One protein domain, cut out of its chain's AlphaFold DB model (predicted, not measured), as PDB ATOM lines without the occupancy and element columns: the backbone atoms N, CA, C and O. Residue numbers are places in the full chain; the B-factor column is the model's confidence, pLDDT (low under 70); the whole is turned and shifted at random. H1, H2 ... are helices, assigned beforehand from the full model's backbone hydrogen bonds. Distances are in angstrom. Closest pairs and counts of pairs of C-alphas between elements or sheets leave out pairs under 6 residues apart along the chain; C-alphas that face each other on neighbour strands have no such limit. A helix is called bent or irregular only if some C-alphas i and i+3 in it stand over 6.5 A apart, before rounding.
ATOM      1  N   GLU A   5      15.794 -43.441  24.336       93.38
ATOM      2  CA  GLU A   5      17.136 -43.725  23.818       93.38
ATOM      3  C   GLU A   5      18.264 -43.417  24.813       93.38
ATOM      4  O   GLU A   5      19.344 -43.994  24.709       93.38
ATOM      5  N   TRP A   6      18.031 -42.560  25.815       94.38
ATOM      6  CA  TRP A   6      19.031 -42.250  26.838       94.38
ATOM      7  C   TRP A   6      19.183 -43.354  27.883       94.38
ATOM      8  O   TRP A   6      20.153 -43.347  28.650       94.38
ATOM      9  N   LYS A   7      18.229 -44.285  27.943       92.31
ATOM     10  CA  LYS A   7      18.149 -45.306  28.980       92.31
ATOM     11  C   LYS A   7      19.345 -46.249  28.936       92.31
ATOM     12  O   LYS A   7      19.705 -46.766  27.885       92.31
ATOM     13  N   GLY A   8      19.941 -46.500  30.093       90.56
ATOM     14  CA  GLY A   8      21.016 -47.472  30.224       90.56
ATOM     15  C   GLY A   8      20.524 -48.871  30.578       90.56
ATOM     16  O   GLY A   8      19.337 -49.154  30.721       90.56
ATOM     17  N   PHE A   9      21.489 -49.763  30.759       85.69
ATOM     18  CA  PHE A   9      21.282 -51.203  30.934       85.69
ATOM     19  C   PHE A   9      21.177 -51.647  32.405       85.69
ATOM     20  O   PHE A   9      21.022 -52.833  32.679       85.69
ATOM     21  N   ARG A  10      21.293 -50.722  33.369       88.25
ATOM     22  CA  ARG A  10      21.243 -51.036  34.809       88.25
ATOM     23  C   ARG A  10      19.817 -51.312  35.260       88.25
ATOM     24  O   ARG A  10      18.965 -50.442  35.122       88.25
ATOM     25  N   ALA A  11      19.568 -52.459  35.878       92.75
ATOM     26  CA  ALA A  11      18.279 -52.764  36.496       92.75
ATOM     27  C   ALA A  11      18.251 -52.435  38.002       92.75
ATOM     28  O   ALA A  11      19.280 -52.391  38.675       92.75
ATOM     29  N   PHE A  12      17.051 -52.225  38.554       93.88
ATOM     30  CA  PHE A  12      16.874 -51.871  39.969       93.88
ATOM     31  C   PHE A  12      17.349 -52.969  40.938       93.88
ATOM     32  O   PHE A  12      17.883 -52.662  42.002       93.88
ATOM     33  N   TYR A  13      17.192 -54.251  40.585       95.62
ATOM     34  CA  TYR A  13      17.637 -55.349  41.450       95.62
ATOM     35  C   TYR A  13      19.164 -55.348  41.643       95.62
ATOM     36  O   TYR A  13      19.634 -55.707  42.721       95.62
ATOM     37  N   GLU A  14      19.929 -54.908  40.634       95.75
ATOM     38  CA  GLU A  14      21.388 -54.785  40.714       95.75
ATOM     39  C   GLU A  14      21.775 -53.733  41.757       95.75
ATOM     40  O   GLU A  14      22.560 -54.009  42.667       95.75
ATOM     41  N   LEU A  15      21.149 -52.550  41.662       94.69
ATOM     42  CA  LEU A  15      21.322 -51.448  42.606       94.69
ATOM     43  C   LEU A  15      21.044 -51.907  44.038       94.69
ATOM     44  O   LEU A  15      21.848 -51.686  44.952       94.69
ATOM     45  N   LEU A  16      19.874 -52.521  44.236       95.44
ATOM     46  CA  LEU A  16      19.405 -52.905  45.557       95.44
ATOM     47  C   LEU A  16      20.314 -53.974  46.173       95.44
ATOM     48  O   LEU A  16      20.631 -53.884  47.356       95.44
ATOM     49  N   PHE A  17      20.804 -54.919  45.367       96.56
ATOM     50  CA  PHE A  17      21.775 -55.923  45.796       96.56
ATOM     51  C   PHE A  17      23.115 -55.322  46.228       96.56
ATOM     52  O   PHE A  17      23.665 -55.713  47.260       96.56
ATOM     53  N   GLY A  18      23.632 -54.346  45.476       96.12
ATOM     54  CA  GLY A  18      24.887 -53.669  45.808       96.12
ATOM     55  C   GLY A  18      24.804 -52.801  47.066       96.12
ATOM     56  O   GLY A  18      25.794 -52.661  47.786       96.12
ATOM     57  N   THR A  19      23.619 -52.273  47.385       96.00
ATOM     58  CA  THR A  19      23.410 -51.310  48.482       96.00
ATOM     59  C   THR A  19      23.906 -51.811  49.856       96.00
ATOM     60  O   THR A  19      24.738 -51.129  50.465       96.00
ATOM     61  N   PRO A  20      23.469 -52.974  50.390       96.56
ATOM     62  CA  PRO A  20      23.924 -53.449  51.701       96.56
ATOM     63  C   PRO A  20      25.410 -53.830  51.714       96.56
ATOM     64  O   PRO A  20      26.075 -53.646  52.734       96.56
ATOM     65  N   ILE A  21      25.952 -54.315  50.591       97.12
ATOM     66  CA  ILE A  21      27.376 -54.656  50.450       97.12
ATOM     67  C   ILE A  21      28.222 -53.384  50.550       97.12
ATOM     68  O   ILE A  21      29.177 -53.323  51.327       97.12
ATOM     69  N   ALA A  22      27.833 -52.341  49.820       97.06
ATOM     70  CA  ALA A  22      28.506 -51.053  49.835       97.06
ATOM     71  C   ALA A  22      28.389 -50.357  51.204       97.06
ATOM     72  O   ALA A  22      29.369 -49.802  51.707       97.06
ATOM     73  N   TYR A  23      27.223 -50.436  51.857       96.75
ATOM     74  CA  TYR A  23      27.041 -49.960  53.231       96.75
ATOM     75  C   TYR A  23      27.986 -50.671  54.211       96.75
ATOM     76  O   TYR A  23      28.682 -50.023  54.997       96.75
ATOM     77  N   LEU A  24      28.044 -52.007  54.156       96.06
ATOM     78  CA  LEU A  24      28.936 -52.802  54.999       96.06
ATOM     79  C   LEU A  24      30.402 -52.467  54.749       96.06
ATOM     80  O   LEU A  24      31.167 -52.368  55.706       96.06
ATOM     81  N   PHE A  25      30.793 -52.256  53.492       96.94
ATOM     82  CA  PHE A  25      32.138 -51.804  53.159       96.94
ATOM     83  C   PHE A  25      32.478 -50.493  53.873       96.94
ATOM     84  O   PHE A  25      33.495 -50.441  54.563       96.94
ATOM     85  N   LEU A  26      31.616 -49.469  53.784       96.62
ATOM     86  CA  LEU A  26      31.840 -48.197  54.482       96.62
ATOM     87  C   LEU A  26      31.985 -48.411  55.984       96.62
ATOM     88  O   LEU A  26      32.974 -47.982  56.578       96.62
ATOM     89  N   LEU A  27      31.029 -49.113  56.589       95.25
ATOM     90  CA  LEU A  27      31.035 -49.390  58.018       95.25
ATOM     91  C   LEU A  27      32.343 -50.074  58.448       95.25
ATOM     92  O   LEU A  27      32.977 -49.662  59.418       95.25
ATOM     93  N   LEU A  28      32.760 -51.119  57.731       95.19
ATOM     94  CA  LEU A  28      33.939 -51.910  58.075       95.19
ATOM     95  C   LEU A  28      35.238 -51.147  57.840       95.19
ATOM     96  O   LEU A  28      36.126 -51.216  58.688       95.19
ATOM     97  N   VAL A  29      35.362 -50.415  56.734       97.06
ATOM     98  CA  VAL A  29      36.545 -49.599  56.446       97.06
ATOM     99  C   VAL A  29      36.709 -48.523  57.509       97.06
ATOM    100  O   VAL A  29      37.773 -48.413  58.116       97.06
ATOM    101  N   TRP A  30      35.653 -47.776  57.818       96.94
ATOM    102  CA  TRP A  30      35.744 -46.715  58.815       96.94
ATOM    103  C   TRP A  30      36.028 -47.258  60.213       96.94
ATOM    104  O   TRP A  30      36.970 -46.808  60.873       96.94
ATOM    105  N   LYS A  31      35.330 -48.322  60.613       94.31
ATOM    106  CA  LYS A  31      35.517 -48.932  61.929       94.31
ATOM    107  C   LYS A  31      36.867 -49.631  62.096       94.31
ATOM    108  O   LYS A  31      37.473 -49.525  63.157       94.31
ATOM    109  N   LYS A  32      37.336 -50.377  61.089       94.75
ATOM    110  CA  LYS A  32      38.540 -51.222  61.209       94.75
ATOM    111  C   LYS A  32      39.807 -50.540  60.704       94.75
ATOM    112  O   LYS A  32      40.822 -50.595  61.393       94.75
ATOM    113  N   LEU A  33      39.761 -49.918  59.524       95.81
ATOM    114  CA  LEU A  33      40.939 -49.296  58.912       95.81
ATOM    115  C   LEU A  33      41.209 -47.923  59.528       95.81
ATOM    116  O   LEU A  33      42.316 -47.660  59.994       95.81
ATOM    117  N   PHE A  34      40.189 -47.065  59.568       96.19
ATOM    118  CA  PHE A  34      40.331 -45.704  60.088       96.19
ATOM    119  C   PHE A  34      40.147 -45.602  61.603       96.19
ATOM    120  O   PHE A  34      40.488 -44.572  62.181       96.19
ATOM    121  N   ARG A  35      39.671 -46.679  62.247       94.50
ATOM    122  CA  ARG A  35      39.378 -46.741  63.689       94.50
ATOM    123  C   ARG A  35      38.482 -45.585  64.150       94.50
ATOM    124  O   ARG A  35      38.642 -45.079  65.257       94.50
ATOM    125  N   ALA A  36      37.554 -45.177  63.290       93.62
ATOM    126  CA  ALA A  36      36.601 -44.110  63.541       93.62
ATOM    127  C   ALA A  36      35.184 -44.671  63.412       93.62
ATOM    128  O   ALA A  36      34.841 -45.297  62.408       93.62
ATOM    129  N   ASP A  37      34.379 -44.457  64.450       90.69
ATOM    130  CA  ASP A  37      32.977 -44.860  64.465       90.69
ATOM    131  C   ASP A  37      32.100 -43.637  64.187       90.69
ATOM    132  O   ASP A  37      32.254 -42.576  64.803       90.69
ATOM    133  N   HIS A  38      31.202 -43.766  63.220       92.69
ATOM    134  CA  HIS A  38      30.252 -42.725  62.866       92.69
ATOM    135  C   HIS A  38      28.835 -43.198  63.155       92.69
ATOM    136  O   HIS A  38      28.517 -44.380  63.065       92.69
ATOM    137  N   ALA A  39      27.945 -42.247  63.432       92.06
ATOM    138  CA  ALA A  39      26.526 -42.550  63.518       92.06
ATOM    139  C   ALA A  39      26.042 -43.216  62.215       92.06
ATOM    140  O   ALA A  39      26.339 -42.727  61.123       92.06
ATOM    141  N   GLY A  40      25.267 -44.300  62.335       90.38
ATOM    142  CA  GLY A  40      24.849 -45.139  61.202       90.38
ATOM    143  C   GLY A  40      24.169 -44.375  60.061       90.38
ATOM    144  O   GLY A  40      24.357 -44.710  58.893       90.38
ATOM    145  N   TRP A  41      23.458 -43.287  60.378       93.69
ATOM    146  CA  TRP A  41      22.824 -42.429  59.374       93.69
ATOM    147  C   TRP A  41      23.831 -41.793  58.405       93.69
ATOM    148  O   TRP A  41      23.480 -41.557  57.254       93.69
ATOM    149  N   LYS A  42      25.082 -41.543  58.824       96.25
ATOM    150  CA  LYS A  42      26.123 -41.005  57.935       96.25
ATOM    151  C   LYS A  42      26.507 -42.023  56.870       96.25
ATOM    152  O   LYS A  42      26.581 -41.670  55.698       96.25
ATOM    153  N   TYR A  43      26.702 -43.284  57.262       95.62
ATOM    154  CA  TYR A  43      26.950 -44.366  56.309       95.62
ATOM    155  C   TYR A  43      25.744 -44.566  55.395       95.62
ATOM    156  O   TYR A  43      25.912 -44.631  54.182       95.62
ATOM    157  N   ALA A  44      24.530 -44.561  55.955       94.75
ATOM    158  CA  ALA A  44      23.302 -44.701  55.181       94.75
ATOM    159  C   ALA A  44      23.140 -43.570  54.156       94.75
ATOM    160  O   ALA A  44      22.804 -43.840  53.010       94.75
ATOM    161  N   LEU A  45      23.435 -42.322  54.535       96.69
ATOM    162  CA  LEU A  45      23.366 -41.172  53.639       96.69
ATOM    163  C   LEU A  45      24.414 -41.250  52.527       96.69
ATOM    164  O   LEU A  45      24.081 -41.005  51.375       96.69
ATOM    165  N   ILE A  46      25.660 -41.622  52.831       97.38
ATOM    166  CA  ILE A  46      26.693 -41.795  51.798       97.38
ATOM    167  C   ILE A  46      26.331 -42.937  50.845       97.38
ATOM    168  O   ILE A  46      26.500 -42.786  49.637       97.38
ATOM    169  N   THR A  47      25.795 -44.048  51.358       96.56
ATOM    170  CA  THR A  47      25.291 -45.139  50.518       96.56
ATOM    171  C   THR A  47      24.103 -44.691  49.674       96.56
ATOM    172  O   THR A  47      24.092 -44.982  48.487       96.56
ATOM    173  N   LEU A  48      23.147 -43.951  50.243       95.00
ATOM    174  CA  LEU A  48      21.981 -43.432  49.528       95.00
ATOM    175  C   LEU A  48      22.396 -42.477  48.416       95.00
ATOM    176  O   LEU A  48      21.938 -42.645  47.289       95.00
ATOM    177  N   ILE A  49      23.282 -41.521  48.728       95.06
ATOM    178  CA  ILE A  49      23.880 -40.647  47.726       95.06
ATOM    179  C   ILE A  49      24.514 -41.556  46.696       95.06
ATOM    180  O   ILE A  49      23.935 -41.625  45.639       95.06
ATOM    181  N   GLY A  50      25.539 -42.356  47.003       93.62
ATOM    182  CA  GLY A  50      26.186 -43.269  46.046       93.62
ATOM    183  C   GLY A  50      25.217 -44.052  45.146       93.62
ATOM    184  O   GLY A  50      25.373 -44.023  43.927       93.62
ATOM    185  N   SER A  51      24.172 -44.648  45.728       91.94
ATOM    186  CA  SER A  51      23.128 -45.409  45.032       91.94
ATOM    187  C   SER A  51      22.295 -44.565  44.060       91.94
ATOM    188  O   SER A  51      21.872 -45.057  43.020       91.94
ATOM    189  N   SER A  52      22.108 -43.269  44.323       90.88
ATOM    190  CA  SER A  52      21.364 -42.370  43.430       90.88
ATOM    191  C   SER A  52      22.041 -42.170  42.067       90.88
ATOM    192  O   SER A  52      21.381 -41.751  41.117       90.88
ATOM    193  N   PHE A  53      23.308 -42.580  41.913       91.00
ATOM    194  CA  PHE A  53      23.992 -42.662  40.621       91.00
ATOM    195  C   PHE A  53      23.293 -43.629  39.660       91.00
ATOM    196  O   PHE A  53      23.398 -43.483  38.443       91.00
ATOM    197  N   PHE A  54      22.510 -44.571  40.193       89.50
ATOM    198  CA  PHE A  54      21.581 -45.381  39.418       89.50
ATOM    199  C   PHE A  54      20.700 -44.538  38.506       89.50
ATOM    200  O   PHE A  54      20.516 -44.908  37.358       89.50
ATOM    201  N   ILE A  55      20.189 -43.394  38.971       88.88
ATOM    202  CA  ILE A  55      19.312 -42.537  38.165       88.88
ATOM    203  C   ILE A  55      20.047 -42.083  36.899       88.88
ATOM    204  O   ILE A  55      19.487 -42.119  35.806       88.88
ATOM    205  N   LEU A  56      21.323 -41.720  37.033       91.88
ATOM    206  CA  LEU A  56      22.165 -41.308  35.913       91.88
ATOM    207  C   LEU A  56      22.396 -42.480  34.956       91.88
ATOM    208  O   LEU A  56      22.180 -42.339  33.756       91.88
ATOM    209  N   ASN A  57      22.772 -43.644  35.488       91.19
ATOM    210  CA  ASN A  57      23.040 -44.838  34.686       91.19
ATOM    211  C   ASN A  57      21.789 -45.487  34.082       91.19
ATOM    212  O   ASN A  57      21.899 -46.221  33.108       91.19
ATOM    213  N   HIS A  58      20.621 -45.299  34.682       92.25
ATOM    214  CA  HIS A  58      19.383 -45.913  34.228       92.25
ATOM    215  C   HIS A  58      18.680 -45.015  33.221       92.25
ATOM    216  O   HIS A  58      18.267 -45.504  32.181       92.25
ATOM    217  N   TYR A  59      18.574 -43.711  33.486       92.81
ATOM    218  CA  TYR A  59      17.779 -42.804  32.653       92.81
ATOM    219  C   TYR A  59      18.601 -41.965  31.674       92.81
ATOM    220  O   TYR A  59      18.055 -41.512  30.677       92.81
ATOM    221  N   PHE A  60      19.883 -41.718  31.945       94.88
ATOM    222  CA  PHE A  60      20.657 -40.717  31.203       94.88
ATOM    223  C   PHE A  60      21.947 -41.262  30.599       94.88
ATOM    224  O   PHE A  60      22.761 -40.474  30.135       94.88
ATOM    225  N   PHE A  61      22.163 -42.576  30.599       94.62
ATOM    226  CA  PHE A  61      23.437 -43.189  30.222       94.62
ATOM    227  C   PHE A  61      23.902 -42.834  28.804       94.62
ATOM    228  O   PHE A  61      25.082 -42.557  28.595       94.62
ATOM    229  N   HIS A  62      22.980 -42.795  27.841       95.44
ATOM    230  CA  HIS A  62      23.276 -42.422  26.454       95.44
ATOM    231  C   HIS A  62      22.977 -40.947  26.142       95.44
ATOM    232  O   HIS A  62      23.106 -40.523  24.997       95.44
ATOM    233  N   ALA A  63      22.615 -40.141  27.147       95.06
ATOM    234  CA  ALA A  63      22.335 -38.724  26.945       95.06
ATOM    235  C   ALA A  63      23.617 -37.943  26.579       95.06
ATOM    236  O   ALA A  63      24.686 -38.198  27.148       95.06
ATOM    237  N   PRO A  64      23.538 -36.904  25.726       96.00
ATOM    238  CA  PRO A  64      24.711 -36.131  25.299       96.00
ATOM    239  C   PRO A  64      25.420 -35.407  26.459       96.00
ATOM    240  O   PRO A  64      26.623 -35.150  26.408       96.00
ATOM    241  N   PHE A  65      24.695 -35.108  27.540       95.38
ATOM    242  CA  PHE A  65      25.218 -34.460  28.746       95.38
ATOM    243  C   PHE A  65      25.628 -35.446  29.855       95.38
ATOM    244  O   PHE A  65      26.030 -35.006  30.935       95.38
ATOM    245  N   TYR A  66      25.554 -36.761  29.618       94.75
ATOM    246  CA  TYR A  66      25.833 -37.788  30.627       94.75
ATOM    247  C   TYR A  66      27.202 -37.611  31.289       94.75
ATOM    248  O   TYR A  66      27.319 -37.649  32.511       94.75
ATOM    249  N   SER A  67      28.243 -37.353  30.491       95.38
ATOM    250  CA  SER A  67      29.611 -37.201  30.998       95.38
ATOM    251  C   SER A  67      29.760 -36.019  31.963       95.38
ATOM    252  O   SER A  67      30.446 -36.138  32.981       95.38
ATOM    253  N   LEU A  68      29.095 -34.896  31.676       96.31
ATOM    254  CA  LEU A  68      29.057 -33.733  32.557       96.31
ATOM    255  C   LEU A  68      28.308 -34.074  33.845       96.31
ATOM    256  O   LEU A  68      28.841 -33.870  34.934       96.31
ATOM    257  N   LEU A  69      27.119 -34.666  33.717       94.75
ATOM    258  CA  LEU A  69      26.276 -35.045  34.847       94.75
ATOM    259  C   LEU A  69      26.989 -36.032  35.786       94.75
ATOM    260  O   LEU A  69      27.002 -35.830  36.999       94.75
ATOM    261  N   ALA A  70      27.661 -37.043  35.230       94.31
ATOM    262  CA  ALA A  70      28.425 -38.030  35.984       94.31
ATOM    263  C   ALA A  70      29.604 -37.406  36.751       94.31
ATOM    264  O   ALA A  70      29.827 -37.731  37.918       94.31
ATOM    265  N   ARG A  71      30.339 -36.471  36.133       95.94
ATOM    266  CA  ARG A  71      31.449 -35.756  36.790       95.94
ATOM    267  C   ARG A  71      30.953 -34.824  37.893       95.94
ATOM    268  O   ARG A  71      31.505 -34.848  38.991       95.94
ATOM    269  N   SER A  72      29.905 -34.043  37.629       95.94
ATOM    270  CA  SER A  72      29.282 -33.165  38.625       95.94
ATOM    271  C   SER A  72      28.799 -33.959  39.832       95.94
ATOM    272  O   SER A  72      29.053 -33.584  40.976       95.94
ATOM    273  N   TYR A  73      28.172 -35.102  39.578       95.75
ATOM    274  CA  TYR A  73      27.744 -36.010  40.622       95.75
ATOM    275  C   TYR A  73      28.919 -36.556  41.443       95.75
ATOM    276  O   TYR A  73      28.857 -36.553  42.671       95.75
ATOM    277  N   ALA A  74      30.006 -36.991  40.796       95.31
ATOM    278  CA  ALA A  74      31.187 -37.495  41.495       95.31
ATOM    279  C   ALA A  74      31.789 -36.440  42.438       95.31
ATOM    280  O   ALA A  74      32.166 -36.762  43.565       95.31
ATOM    281  N   VAL A  75      31.819 -35.170  42.014       96.31
ATOM    282  CA  VAL A  75      32.244 -34.047  42.863       96.31
ATOM    283  C   VAL A  75      31.314 -33.890  44.065       96.31
ATOM    284  O   VAL A  75      31.795 -33.826  45.195       96.31
ATOM    285  N   ILE A  76      29.995 -33.879  43.851       95.94
ATOM    286  CA  ILE A  76      29.006 -33.772  44.936       95.94
ATOM    287  C   ILE A  76      29.171 -34.927  45.930       95.94
ATOM    288  O   ILE A  76      29.271 -34.691  47.135       95.94
ATOM    289  N   PHE A  77      29.269 -36.164  45.440       97.06
ATOM    290  CA  PHE A  77      29.497 -37.342  46.272       97.06
ATOM    291  C   PHE A  77      30.765 -37.198  47.122       97.06
ATOM    292  O   PHE A  77      30.705 -37.382  48.339       97.06
ATOM    293  N   LEU A  78      31.894 -36.815  46.516       97.31
ATOM    294  CA  LEU A  78      33.156 -36.626  47.236       97.31
ATOM    295  C   LEU A  78      33.077 -35.501  48.273       97.31
ATOM    296  O   LEU A  78      33.639 -35.646  49.358       97.31
ATOM    297  N   LEU A  79      32.357 -34.412  47.988       97.56
ATOM    298  CA  LEU A  79      32.134 -33.332  48.952       97.56
ATOM    299  C   LEU A  79      31.353 -33.828  50.173       97.56
ATOM    300  O   LEU A  79      31.796 -33.614  51.302       97.56
ATOM    301  N   PHE A  80      30.238 -34.536  49.971       97.75
ATOM    302  CA  PHE A  80      29.473 -35.120  51.078       97.75
ATOM    303  C   PHE A  80      30.298 -36.148  51.858       97.75
ATOM    304  O   PHE A  80      30.313 -36.112  53.089       97.75
ATOM    305  N   TYR A  81      31.037 -37.011  51.158       98.06
ATOM    306  CA  TYR A  81      31.938 -37.989  51.768       98.06
ATOM    307  C   TYR A  81      32.984 -37.312  52.659       98.06
ATOM    308  O   TYR A  81      33.159 -37.678  53.825       98.06
ATOM    309  N   TYR A  82      33.642 -36.278  52.132       97.69
ATOM    310  CA  TYR A  82      34.656 -35.526  52.855       97.69
ATOM    311  C   TYR A  82      34.063 -34.814  54.071       97.69
ATOM    312  O   TYR A  82      34.577 -34.965  55.176       97.69
ATOM    313  N   ILE A  83      32.963 -34.080  53.901       97.88
ATOM    314  CA  ILE A  83      32.351 -33.285  54.975       97.88
ATOM    315  C   ILE A  83      31.835 -34.174  56.111       97.88
ATOM    316  O   ILE A  83      31.998 -33.824  57.281       97.88
ATOM    317  N   LEU A  84      31.218 -35.315  55.795       97.56
ATOM    318  CA  LEU A  84      30.546 -36.142  56.798       97.56
ATOM    319  C   LEU A  84      31.484 -37.105  57.523       97.56
ATOM    320  O   LEU A  84      31.288 -37.325  58.728       97.56
ATOM    321  N   LEU A  85      32.454 -37.680  56.804       97.50
ATOM    322  CA  LEU A  85      33.296 -38.764  57.315       97.50
ATOM    323  C   LEU A  85      34.740 -38.316  57.580       97.50
ATOM    324  O   LEU A  85      35.284 -38.634  58.631       97.50
ATOM    325  N   ILE A  86      35.349 -37.531  56.682       97.44
ATOM    326  CA  ILE A  86      36.779 -37.174  56.765       97.44
ATOM    327  C   ILE A  86      37.014 -35.929  57.629       97.44
ATOM    328  O   ILE A  86      37.758 -35.990  58.603       97.44
ATOM    329  N   ARG A  87      36.372 -34.802  57.297       96.06
ATOM    330  CA  ARG A  87      36.553 -33.492  57.949       96.06
ATOM    331  C   ARG A  87      36.397 -33.518  59.477       96.06
ATOM    332  O   ARG A  87      37.145 -32.799  60.133       96.06
ATOM    333  N   PRO A  88      35.474 -34.297  60.077       95.81
ATOM    334  CA  PRO A  88      35.341 -34.346  61.533       95.81
ATOM    335  C   PRO A  88      36.501 -35.058  62.242       95.81
ATOM    336  O   PRO A  88      36.542 -35.064  63.467       95.81
ATOM    337  N   GLN A  89      37.399 -35.712  61.502       94.75
ATOM    338  CA  GLN A  89      38.520 -36.457  62.060       94.75
ATOM    339  C   GLN A  89      39.784 -35.598  62.080       94.75
ATOM    340  O   GLN A  89      40.104 -34.910  61.112       94.75
ATOM    341  N   ALA A  90      40.572 -35.718  63.147       93.44
ATOM    342  CA  ALA A  90      41.905 -35.122  63.244       93.44
ATOM    343  C   ALA A  90      42.948 -35.940  62.446       93.44
ATOM    344  O   ALA A  90      43.955 -36.404  62.980       93.44
ATOM    345  N   PHE A  91      42.677 -36.202  61.166       95.69
ATOM    346  CA  PHE A  91      43.560 -36.979  60.299       95.69
ATOM    347  C   PHE A  91      44.677 -36.128  59.704       95.69
ATOM    348  O   PHE A  91      44.448 -35.023  59.212       95.69
ATOM    349  N   SER A  92      45.884 -36.700  59.670       96.56
ATOM    350  CA  SER A  92      46.989 -36.172  58.871       96.56
ATOM    351  C   SER A  92      46.635 -36.164  57.383       96.56
ATOM    352  O   SER A  92      45.786 -36.938  56.938       96.56
ATOM    353  N   LEU A  93      47.327 -35.337  56.594       96.00
ATOM    354  CA  LEU A  93      47.089 -35.226  55.151       96.00
ATOM    355  C   LEU A  93      47.145 -36.590  54.443       96.00
ATOM    356  O   LEU A  93      46.249 -36.920  53.675       96.00
ATOM    357  N   LEU A  94      48.135 -37.428  54.776       96.50
ATOM    358  CA  LEU A  94      48.247 -38.779  54.224       96.50
ATOM    359  C   LEU A  94      47.000 -39.627  54.521       96.50
ATOM    360  O   LEU A  94      46.477 -40.294  53.631       96.50
ATOM    361  N   ARG A  95      46.485 -39.582  55.757       96.62
ATOM    362  CA  ARG A  95      45.260 -40.307  56.125       96.62
ATOM    363  C   ARG A  95      44.024 -39.743  55.437       96.62
ATOM    364  O   ARG A  95      43.157 -40.527  55.069       96.62
ATOM    365  N   GLN A  96      43.951 -38.430  55.226       96.94
ATOM    366  CA  GLN A  96      42.880 -37.830  54.429       96.94
ATOM    367  C   GLN A  96      42.927 -38.336  52.983       96.94
ATOM    368  O   GLN A  96      41.895 -38.755  52.471       96.94
ATOM    369  N   CYS A  97      44.108 -38.406  52.356       97.19
ATOM    370  CA  CYS A  97      44.264 -38.972  51.013       97.19
ATOM    371  C   CYS A  97      43.819 -40.442  50.948       97.19
ATOM    372  O   CYS A  97      43.071 -40.815  50.046       97.19
ATOM    373  N   VAL A  98      44.211 -41.270  51.924       97.38
ATOM    374  CA  VAL A  98      43.765 -42.675  52.009       97.38
ATOM    375  C   VAL A  98      42.248 -42.765  52.230       97.38
ATOM    376  O   VAL A  98      41.584 -43.614  51.634       97.38
ATOM    377  N   ALA A  99      41.667 -41.874  53.036       96.81
ATOM    378  CA  ALA A  99      40.222 -41.811  53.241       96.81
ATOM    379  C   ALA A  99      39.470 -41.375  51.975       96.81
ATOM    380  O   ALA A  99      38.446 -41.969  51.651       96.81
ATOM    381  N   VAL A 100      39.994 -40.425  51.199       96.88
ATOM    382  CA  VAL A 100      39.435 -40.075  49.882       96.88
ATOM    383  C   VAL A 100      39.535 -41.260  48.919       96.88
ATOM    384  O   VAL A 100      38.557 -41.587  48.253       96.88
ATOM    385  N   LEU A 101      40.665 -41.974  48.895       97.19
ATOM    386  CA  LEU A 101      40.823 -43.175  48.070       97.19
ATOM    387  C   LEU A 101      39.795 -44.258  48.432       97.19
ATOM    388  O   LEU A 101      39.266 -44.928  47.548       97.19
ATOM    389  N   SER A 102      39.441 -44.393  49.714       97.31
ATOM    390  CA  SER A 102      38.391 -45.329  50.130       97.31
ATOM    391  C   SER A 102      37.012 -45.005  49.539       97.31
ATOM    392  O   SER A 102      36.227 -45.926  49.330       97.31
ATOM    393  N   ALA A 103      36.735 -43.741  49.194       96.25
ATOM    394  CA  ALA A 103      35.511 -43.353  48.493       96.25
ATOM    395  C   ALA A 103      35.492 -43.877  47.045       96.25
ATOM    396  O   ALA A 103      34.453 -44.303  46.551       96.25
ATOM    397  N   VAL A 104      36.653 -43.910  46.379       94.50
ATOM    398  CA  VAL A 104      36.799 -44.503  45.038       94.50
ATOM    399  C   VAL A 104      36.621 -46.020  45.102       94.50
ATOM    400  O   VAL A 104      35.891 -46.597  44.297       94.50
ATOM    401  N   ILE A 105      37.241 -46.667  46.095       97.19
ATOM    402  CA  ILE A 105      37.099 -48.115  46.311       97.19
ATOM    403  C   ILE A 105      35.647 -48.469  46.644       97.19
ATOM    404  O   ILE A 105      35.142 -49.456  46.122       97.19
ATOM    405  N   PHE A 106      34.958 -47.652  47.445       96.50
ATOM    406  CA  PHE A 106      33.527 -47.805  47.716       96.50
ATOM    407  C   PHE A 106      32.711 -47.878  46.421       96.50
ATOM    408  O   PHE A 106      31.913 -48.799  46.263       96.50
ATOM    409  N   THR A 107      32.951 -46.971  45.470       93.06
ATOM    410  CA  THR A 107      32.282 -46.999  44.162       93.06
ATOM    411  C   THR A 107      32.597 -48.286  43.398       93.06
ATOM    412  O   THR A 107      31.696 -48.896  42.829       93.06
ATOM    413  N   GLY A 108      33.852 -48.744  43.427       95.19
ATOM    414  CA  GLY A 108      34.254 -50.013  42.814       95.19
ATOM    415  C   GLY A 108      33.572 -51.233  43.439       95.19
ATOM    416  O   GLY A 108      33.114 -52.113  42.717       95.19
ATOM    417  N   VAL A 109      33.443 -51.269  44.768       96.94
ATOM    418  CA  VAL A 109      32.714 -52.321  45.497       96.94
ATOM    419  C   VAL A 109      31.237 -52.317  45.117       96.94
ATOM    420  O   VAL A 109      30.661 -53.381  44.895       96.94
ATOM    421  N   TYR A 110      30.640 -51.131  45.004       94.31
ATOM    422  CA  TYR A 110      29.248 -50.979  44.602       94.31
ATOM    423  C   TYR A 110      29.020 -51.533  43.190       94.31
ATOM    424  O   TYR A 110      28.226 -52.451  43.010       94.31
ATOM    425  N   ILE A 111      29.769 -51.029  42.205       93.25
ATOM    426  CA  ILE A 111      29.658 -51.453  40.801       93.25
ATOM    427  C   ILE A 111      29.981 -52.943  40.656       93.25
ATOM    428  O   ILE A 111      29.303 -53.653  39.919       93.25
ATOM    429  N   GLY A 112      30.990 -53.441  41.375       96.00
ATOM    430  CA  GLY A 112      31.335 -54.858  41.378       96.00
ATOM    431  C   GLY A 112      30.179 -55.733  41.862       96.00
ATOM    432  O   GLY A 112      29.890 -56.757  41.249       96.00
ATOM    433  N   ALA A 113      29.472 -55.315  42.915       96.50
ATOM    434  CA  ALA A 113      28.289 -56.023  43.388       96.50
ATOM    435  C   ALA A 113      27.131 -55.981  42.376       96.50
ATOM    436  O   ALA A 113      26.477 -57.004  42.167       96.50
ATOM    437  N   GLU A 114      26.910 -54.845  41.708       95.12
ATOM    438  CA  GLU A 114      25.924 -54.730  40.623       95.12
ATOM    439  C   GLU A 114      26.255 -55.666  39.448       95.12
ATOM    440  O   GLU A 114      25.378 -56.367  38.944       95.12
ATOM    441  N   GLU A 115      27.525 -55.733  39.029       95.44
ATOM    442  CA  GLU A 115      27.971 -56.649  37.970       95.44
ATOM    443  C   GLU A 115      27.815 -58.118  38.355       95.44
ATOM    444  O   GLU A 115      27.419 -58.922  37.514       95.44
ATOM    445  N   VAL A 116      28.079 -58.478  39.614       96.69
ATOM    446  CA  VAL A 116      27.843 -59.842  40.111       96.69
ATOM    447  C   VAL A 116      26.356 -60.183  40.055       96.69
ATOM    448  O   VAL A 116      26.002 -61.254  39.563       96.69
ATOM    449  N   ALA A 117      25.481 -59.276  40.503       96.56
ATOM    450  CA  ALA A 117      24.035 -59.486  40.433       96.56
ATOM    451  C   ALA A 117      23.579 -59.723  38.993       96.56
ATOM    452  O   ALA A 117      22.906 -60.714  38.709       96.56
ATOM    453  N   ARG A 118      24.020 -58.864  38.069       95.62
ATOM    454  CA  ARG A 118      23.698 -59.010  36.652       95.62
ATOM    455  C   ARG A 118      24.240 -60.314  36.077       95.62
ATOM    456  O   ARG A 118      23.517 -61.044  35.415       95.62
ATOM    457  N   ALA A 119      25.505 -60.641  36.329       96.31
ATOM    458  CA  ALA A 119      26.120 -61.840  35.774       96.31
ATOM    459  C   ALA A 119      25.453 -63.134  36.281       96.31
ATOM    460  O   ALA A 119      25.372 -64.115  35.540       96.31
ATOM    461  N   LEU A 120      24.931 -63.137  37.510       96.75
ATOM    462  CA  LEU A 120      24.112 -64.225  38.046       96.75
ATOM    463  C   LEU A 120      22.702 -64.258  37.427       96.75
ATOM    464  O   LEU A 120      22.218 -65.336  37.080       96.75
ATOM    465  N   ALA A 121      22.054 -63.105  37.244       96.12
ATOM    466  CA  ALA A 121      20.736 -63.010  36.609       96.12
ATOM    467  C   ALA A 121      20.765 -63.430  35.128       96.12
ATOM    468  O   ALA A 121      19.882 -64.146  34.654       96.12
ATOM    469  N   ASP A 122      21.836 -63.079  34.418       95.38
ATOM    470  CA  ASP A 122      22.074 -63.473  33.028       95.38
ATOM    471  C   ASP A 122      22.493 -64.949  32.890       95.38
ATOM    472  O   ASP A 122      22.510 -65.487  31.783       95.38
ATOM    473  N   GLY A 123      22.872 -65.603  33.995       94.44
ATOM    474  CA  GLY A 123      23.410 -66.966  34.017       94.44
ATOM    475  C   GLY A 123      24.876 -67.092  33.585       94.44
ATOM    476  O   GLY A 123      25.390 -68.207  33.475       94.44
ATOM    477  N   ARG A 124      25.583 -65.968  33.398       95.00
ATOM    478  CA  ARG A 124      27.013 -65.917  33.036       95.00
ATOM    479  C   ARG A 124      27.924 -66.556  34.088       95.00
ATOM    480  O   ARG A 124      28.997 -67.034  33.743       95.00
ATOM    481  N   MET A 125      27.501 -66.582  35.354       92.69
ATOM    482  CA  MET A 125      28.279 -67.157  36.464       92.69
ATOM    483  C   MET A 125      27.886 -68.590  36.854       92.69
ATOM    484  O   MET A 125      28.607 -69.211  37.627       92.69
ATOM    485  N   LEU A 126      26.765 -69.123  36.351       92.12
ATOM    486  CA  LEU A 126      26.215 -70.421  36.774       92.12
ATOM    487  C   LEU A 126      25.906 -71.339  35.581       92.12
ATOM    488  O   LEU A 126      24.841 -71.953  35.518       92.12
ATOM    489  N   ASN A 127      26.830 -71.428  34.619       90.75
ATOM    490  CA  ASN A 127      26.719 -72.306  33.442       90.75
ATOM    491  C   ASN A 127      25.378 -72.165  32.689       90.75
ATOM    492  O   ASN A 127      24.783 -73.155  32.275       90.75
ATOM    493  N   GLY A 128      24.870 -70.936  32.552       91.00
ATOM    494  CA  GLY A 128      23.587 -70.646  31.903       91.00
ATOM    495  C   GLY A 128      22.364 -70.694  32.827       91.00
ATOM    496  O   GLY A 128      21.276 -70.298  32.410       91.00
ATOM    497  N   THR A 129      22.519 -71.108  34.087       94.44
ATOM    498  CA  THR A 129      21.437 -71.070  35.082       94.44
ATOM    499  C   THR A 129      21.198 -69.636  35.535       94.44
ATOM    500  O   THR A 129      22.071 -69.015  36.139       94.44
ATOM    501  N   LYS A 130      20.005 -69.106  35.269       96.06
ATOM    502  CA  LYS A 130      19.629 -67.743  35.655       96.06
ATOM    503  C   LYS A 130      19.124 -67.699  37.089       96.06
ATOM    504  O   LYS A 130      18.250 -68.483  37.463       96.06
ATOM    505  N   VAL A 131      19.632 -66.756  37.875       96.44
ATOM    506  CA  VAL A 131      19.088 -66.448  39.202       96.44
ATOM    507  C   VAL A 131      17.941 -65.443  39.047       96.44
ATOM    508  O   VAL A 131      18.163 -64.366  38.497       96.44
ATOM    509  N   PRO A 132      16.721 -65.746  39.522       96.31
ATOM    510  CA  PRO A 132      15.612 -64.799  39.469       96.31
ATOM    511  C   PRO A 132      15.909 -63.469  40.177       96.31
ATOM    512  O   PRO A 132      16.380 -63.455  41.314       96.31
ATOM    513  N   GLU A 133      15.542 -62.352  39.543       95.88
ATOM    514  CA  GLU A 133      15.827 -60.990  40.028       95.88
ATOM    515  C   GLU A 133      15.324 -60.730  41.460       95.88
ATOM    516  O   GLU A 133      15.994 -60.090  42.274       95.88
ATOM    517  N   PHE A 134      14.157 -61.286  41.805       96.50
ATOM    518  CA  PHE A 134      13.555 -61.116  43.128       96.50
ATOM    519  C   PHE A 134      14.421 -61.691  44.261       96.50
ATOM    520  O   PHE A 134      14.322 -61.218  45.393       96.50
ATOM    521  N   LEU A 135      15.287 -62.679  43.987       97.38
ATOM    522  CA  LEU A 135      16.178 -63.243  45.003       97.38
ATOM    523  C   LEU A 135      17.247 -62.241  45.432       97.38
ATOM    524  O   LEU A 135      17.599 -62.201  46.610       97.38
ATOM    525  N   PHE A 136      17.724 -61.390  44.521       97.50
ATOM    526  CA  PHE A 136      18.670 -60.326  44.859       97.50
ATOM    527  C   PHE A 136      18.015 -59.267  45.743       97.50
ATOM    528  O   PHE A 136      18.586 -58.864  46.756       97.50
ATOM    529  N   VAL A 137      16.780 -58.887  45.404       96.62
ATOM    530  CA  VAL A 137      15.946 -57.966  46.190       96.62
ATOM    531  C   VAL A 137      15.705 -58.519  47.598       96.62
ATOM    532  O   VAL A 137      15.984 -57.843  48.588       96.62
ATOM    533  N   LEU A 138      15.249 -59.772  47.703       97.38
ATOM    534  CA  LEU A 138      15.016 -60.450  48.978       97.38
ATOM    535  C   LEU A 138      16.297 -60.529  49.817       97.38
ATOM    536  O   LEU A 138      16.285 -60.194  51.001       97.38
ATOM    537  N   THR A 139      17.411 -60.921  49.194       96.75
ATOM    538  CA  THR A 139      18.719 -61.007  49.858       96.75
ATOM    539  C   THR A 139      19.150 -59.652  50.404       96.75
ATOM    540  O   THR A 139      19.624 -59.574  51.535       96.75
ATOM    541  N   ALA A 140      18.944 -58.572  49.646       96.56
ATOM    542  CA  ALA A 140      19.296 -57.232  50.086       96.56
ATOM    543  C   ALA A 140      18.490 -56.786  51.318       96.56
ATOM    544  O   ALA A 140      19.064 -56.273  52.282       96.56
ATOM    545  N   PHE A 141      17.176 -57.031  51.326       96.12
ATOM    546  CA  PHE A 141      16.333 -56.734  52.485       96.12
ATOM    547  C   PHE A 141      16.740 -57.544  53.718       96.12
ATOM    548  O   PHE A 141      16.911 -56.972  54.797       96.12
ATOM    549  N   LEU A 142      16.956 -58.855  53.562       97.31
ATOM    550  CA  LEU A 142      17.432 -59.710  54.653       97.31
ATOM    551  C   LEU A 142      18.792 -59.239  55.184       97.31
ATOM    552  O   LEU A 142      18.985 -59.177  56.398       97.31
ATOM    553  N   ALA A 143      19.707 -58.840  54.298       95.75
ATOM    554  CA  ALA A 143      21.001 -58.294  54.687       95.75
ATOM    555  C   ALA A 143      20.840 -57.034  55.548       95.75
ATOM    556  O   ALA A 143      21.458 -56.944  56.608       95.75
ATOM    557  N   PHE A 144      19.972 -56.092  55.165       93.88
ATOM    558  CA  PHE A 144      19.707 -54.904  55.980       93.88
ATOM    559  C   PHE A 144      19.081 -55.227  57.336       93.88
ATOM    560  O   PHE A 144      19.511 -54.656  58.338       93.88
ATOM    561  N   VAL A 145      18.126 -56.159  57.398       94.44
ATOM    562  CA  VAL A 145      17.557 -56.622  58.674       94.44
ATOM    563  C   VAL A 145      18.666 -57.148  59.584       94.44
ATOM    564  O   VAL A 145      18.782 -56.712  60.730       94.44
ATOM    565  N   ILE A 146      19.534 -58.018  59.065       93.19
ATOM    566  CA  ILE A 146      20.666 -58.574  59.816       93.19
ATOM    567  C   ILE A 146      21.623 -57.462  60.264       93.19
ATOM    568  O   ILE A 146      22.009 -57.424  61.431       93.19
ATOM    569  N   ILE A 147      21.979 -56.528  59.375       91.06
ATOM    570  CA  ILE A 147      22.850 -55.387  59.695       91.06
ATOM    571  C   ILE A 147      22.264 -54.575  60.851       91.06
ATOM    572  O   ILE A 147      22.968 -54.313  61.825       91.06
TER     573      ILE A 147
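What this domain is: This is residues 5 to 147 of the 158 residues of an uncharacterized protein of Chromatiales bacterium (UniProt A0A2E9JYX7). H1 lies in the middle of five helices, between the long H4 on one side and the shorter H5 on the other, while H2 and H3, side by side, make a hairpin that packs on H1 through H2 and reaches the first part of H4 through H3. The printed part has 143 residues with five named helices, H1 to H5 in chain order, and no named strand; its class is all helix. It is compact, with a radius of gyration of the C-alphas of 16.3 A, and spans 50 by 40 by 24 A.

Where its parts are: H1, residues 12 to 33, begins at C-alpha 12 (16.874, -51.871, 39.969) and measures 30.7 A; it is only just irregular, with C-alphas 17 and 20 6.8 A apart. H2, residues 40 to 59, measures 29.5 A, and H3, residues 66 to 86, 28.3 A. H4, residues 93 to 121, is the longest at 42.5 A. H5, residues 133 to 147, measures 21.6 A and ends at C-alpha 147 (22.850, -55.387, 59.695).

How they stand to each other: H1, the hub, forms an up and down bundle with H4 and H5, each running against the one before it. H1 touches H4 at a shallow tilt of 31 degrees, closest at the C-alphas of Glu 14 and Glu 114, 4.5 A. With residues 13 to 20 alone it touches H5, closest at the C-alphas of Phe 17 and Ala 140, 5.1 A. H1 and H2 form a helical hairpin, closest at the C-alphas of Tyr 23 and Thr 47, 5.8 A. H2 and H3 form another, opposite ways at 2 degrees, a shallow tilt; the C-alphas of Ile 46 and Tyr 81 are closest, 6.5 A. Residues 78 to 86 of H3 touch residues 96 to 103 of H4 at a steep tilt of 54 degrees, closest at the C-alphas of Ile 86 and Gln 96, 6.6 A. H3 and H5 are apart. Every O i to N i+4 pair is within hydrogen-bond range in H3 and H5; the counts are 16 of 18 in H1, 12 of 16 in H2 and 24 of 25 in H4.

The domain as a whole: The C-alphas farthest apart, of Ala 90 and Gly 128, are 50.8 A apart. The printed part has no cut; the link from H4 to H5 is long, the others short. No printed residue is under 70 in pLDDT.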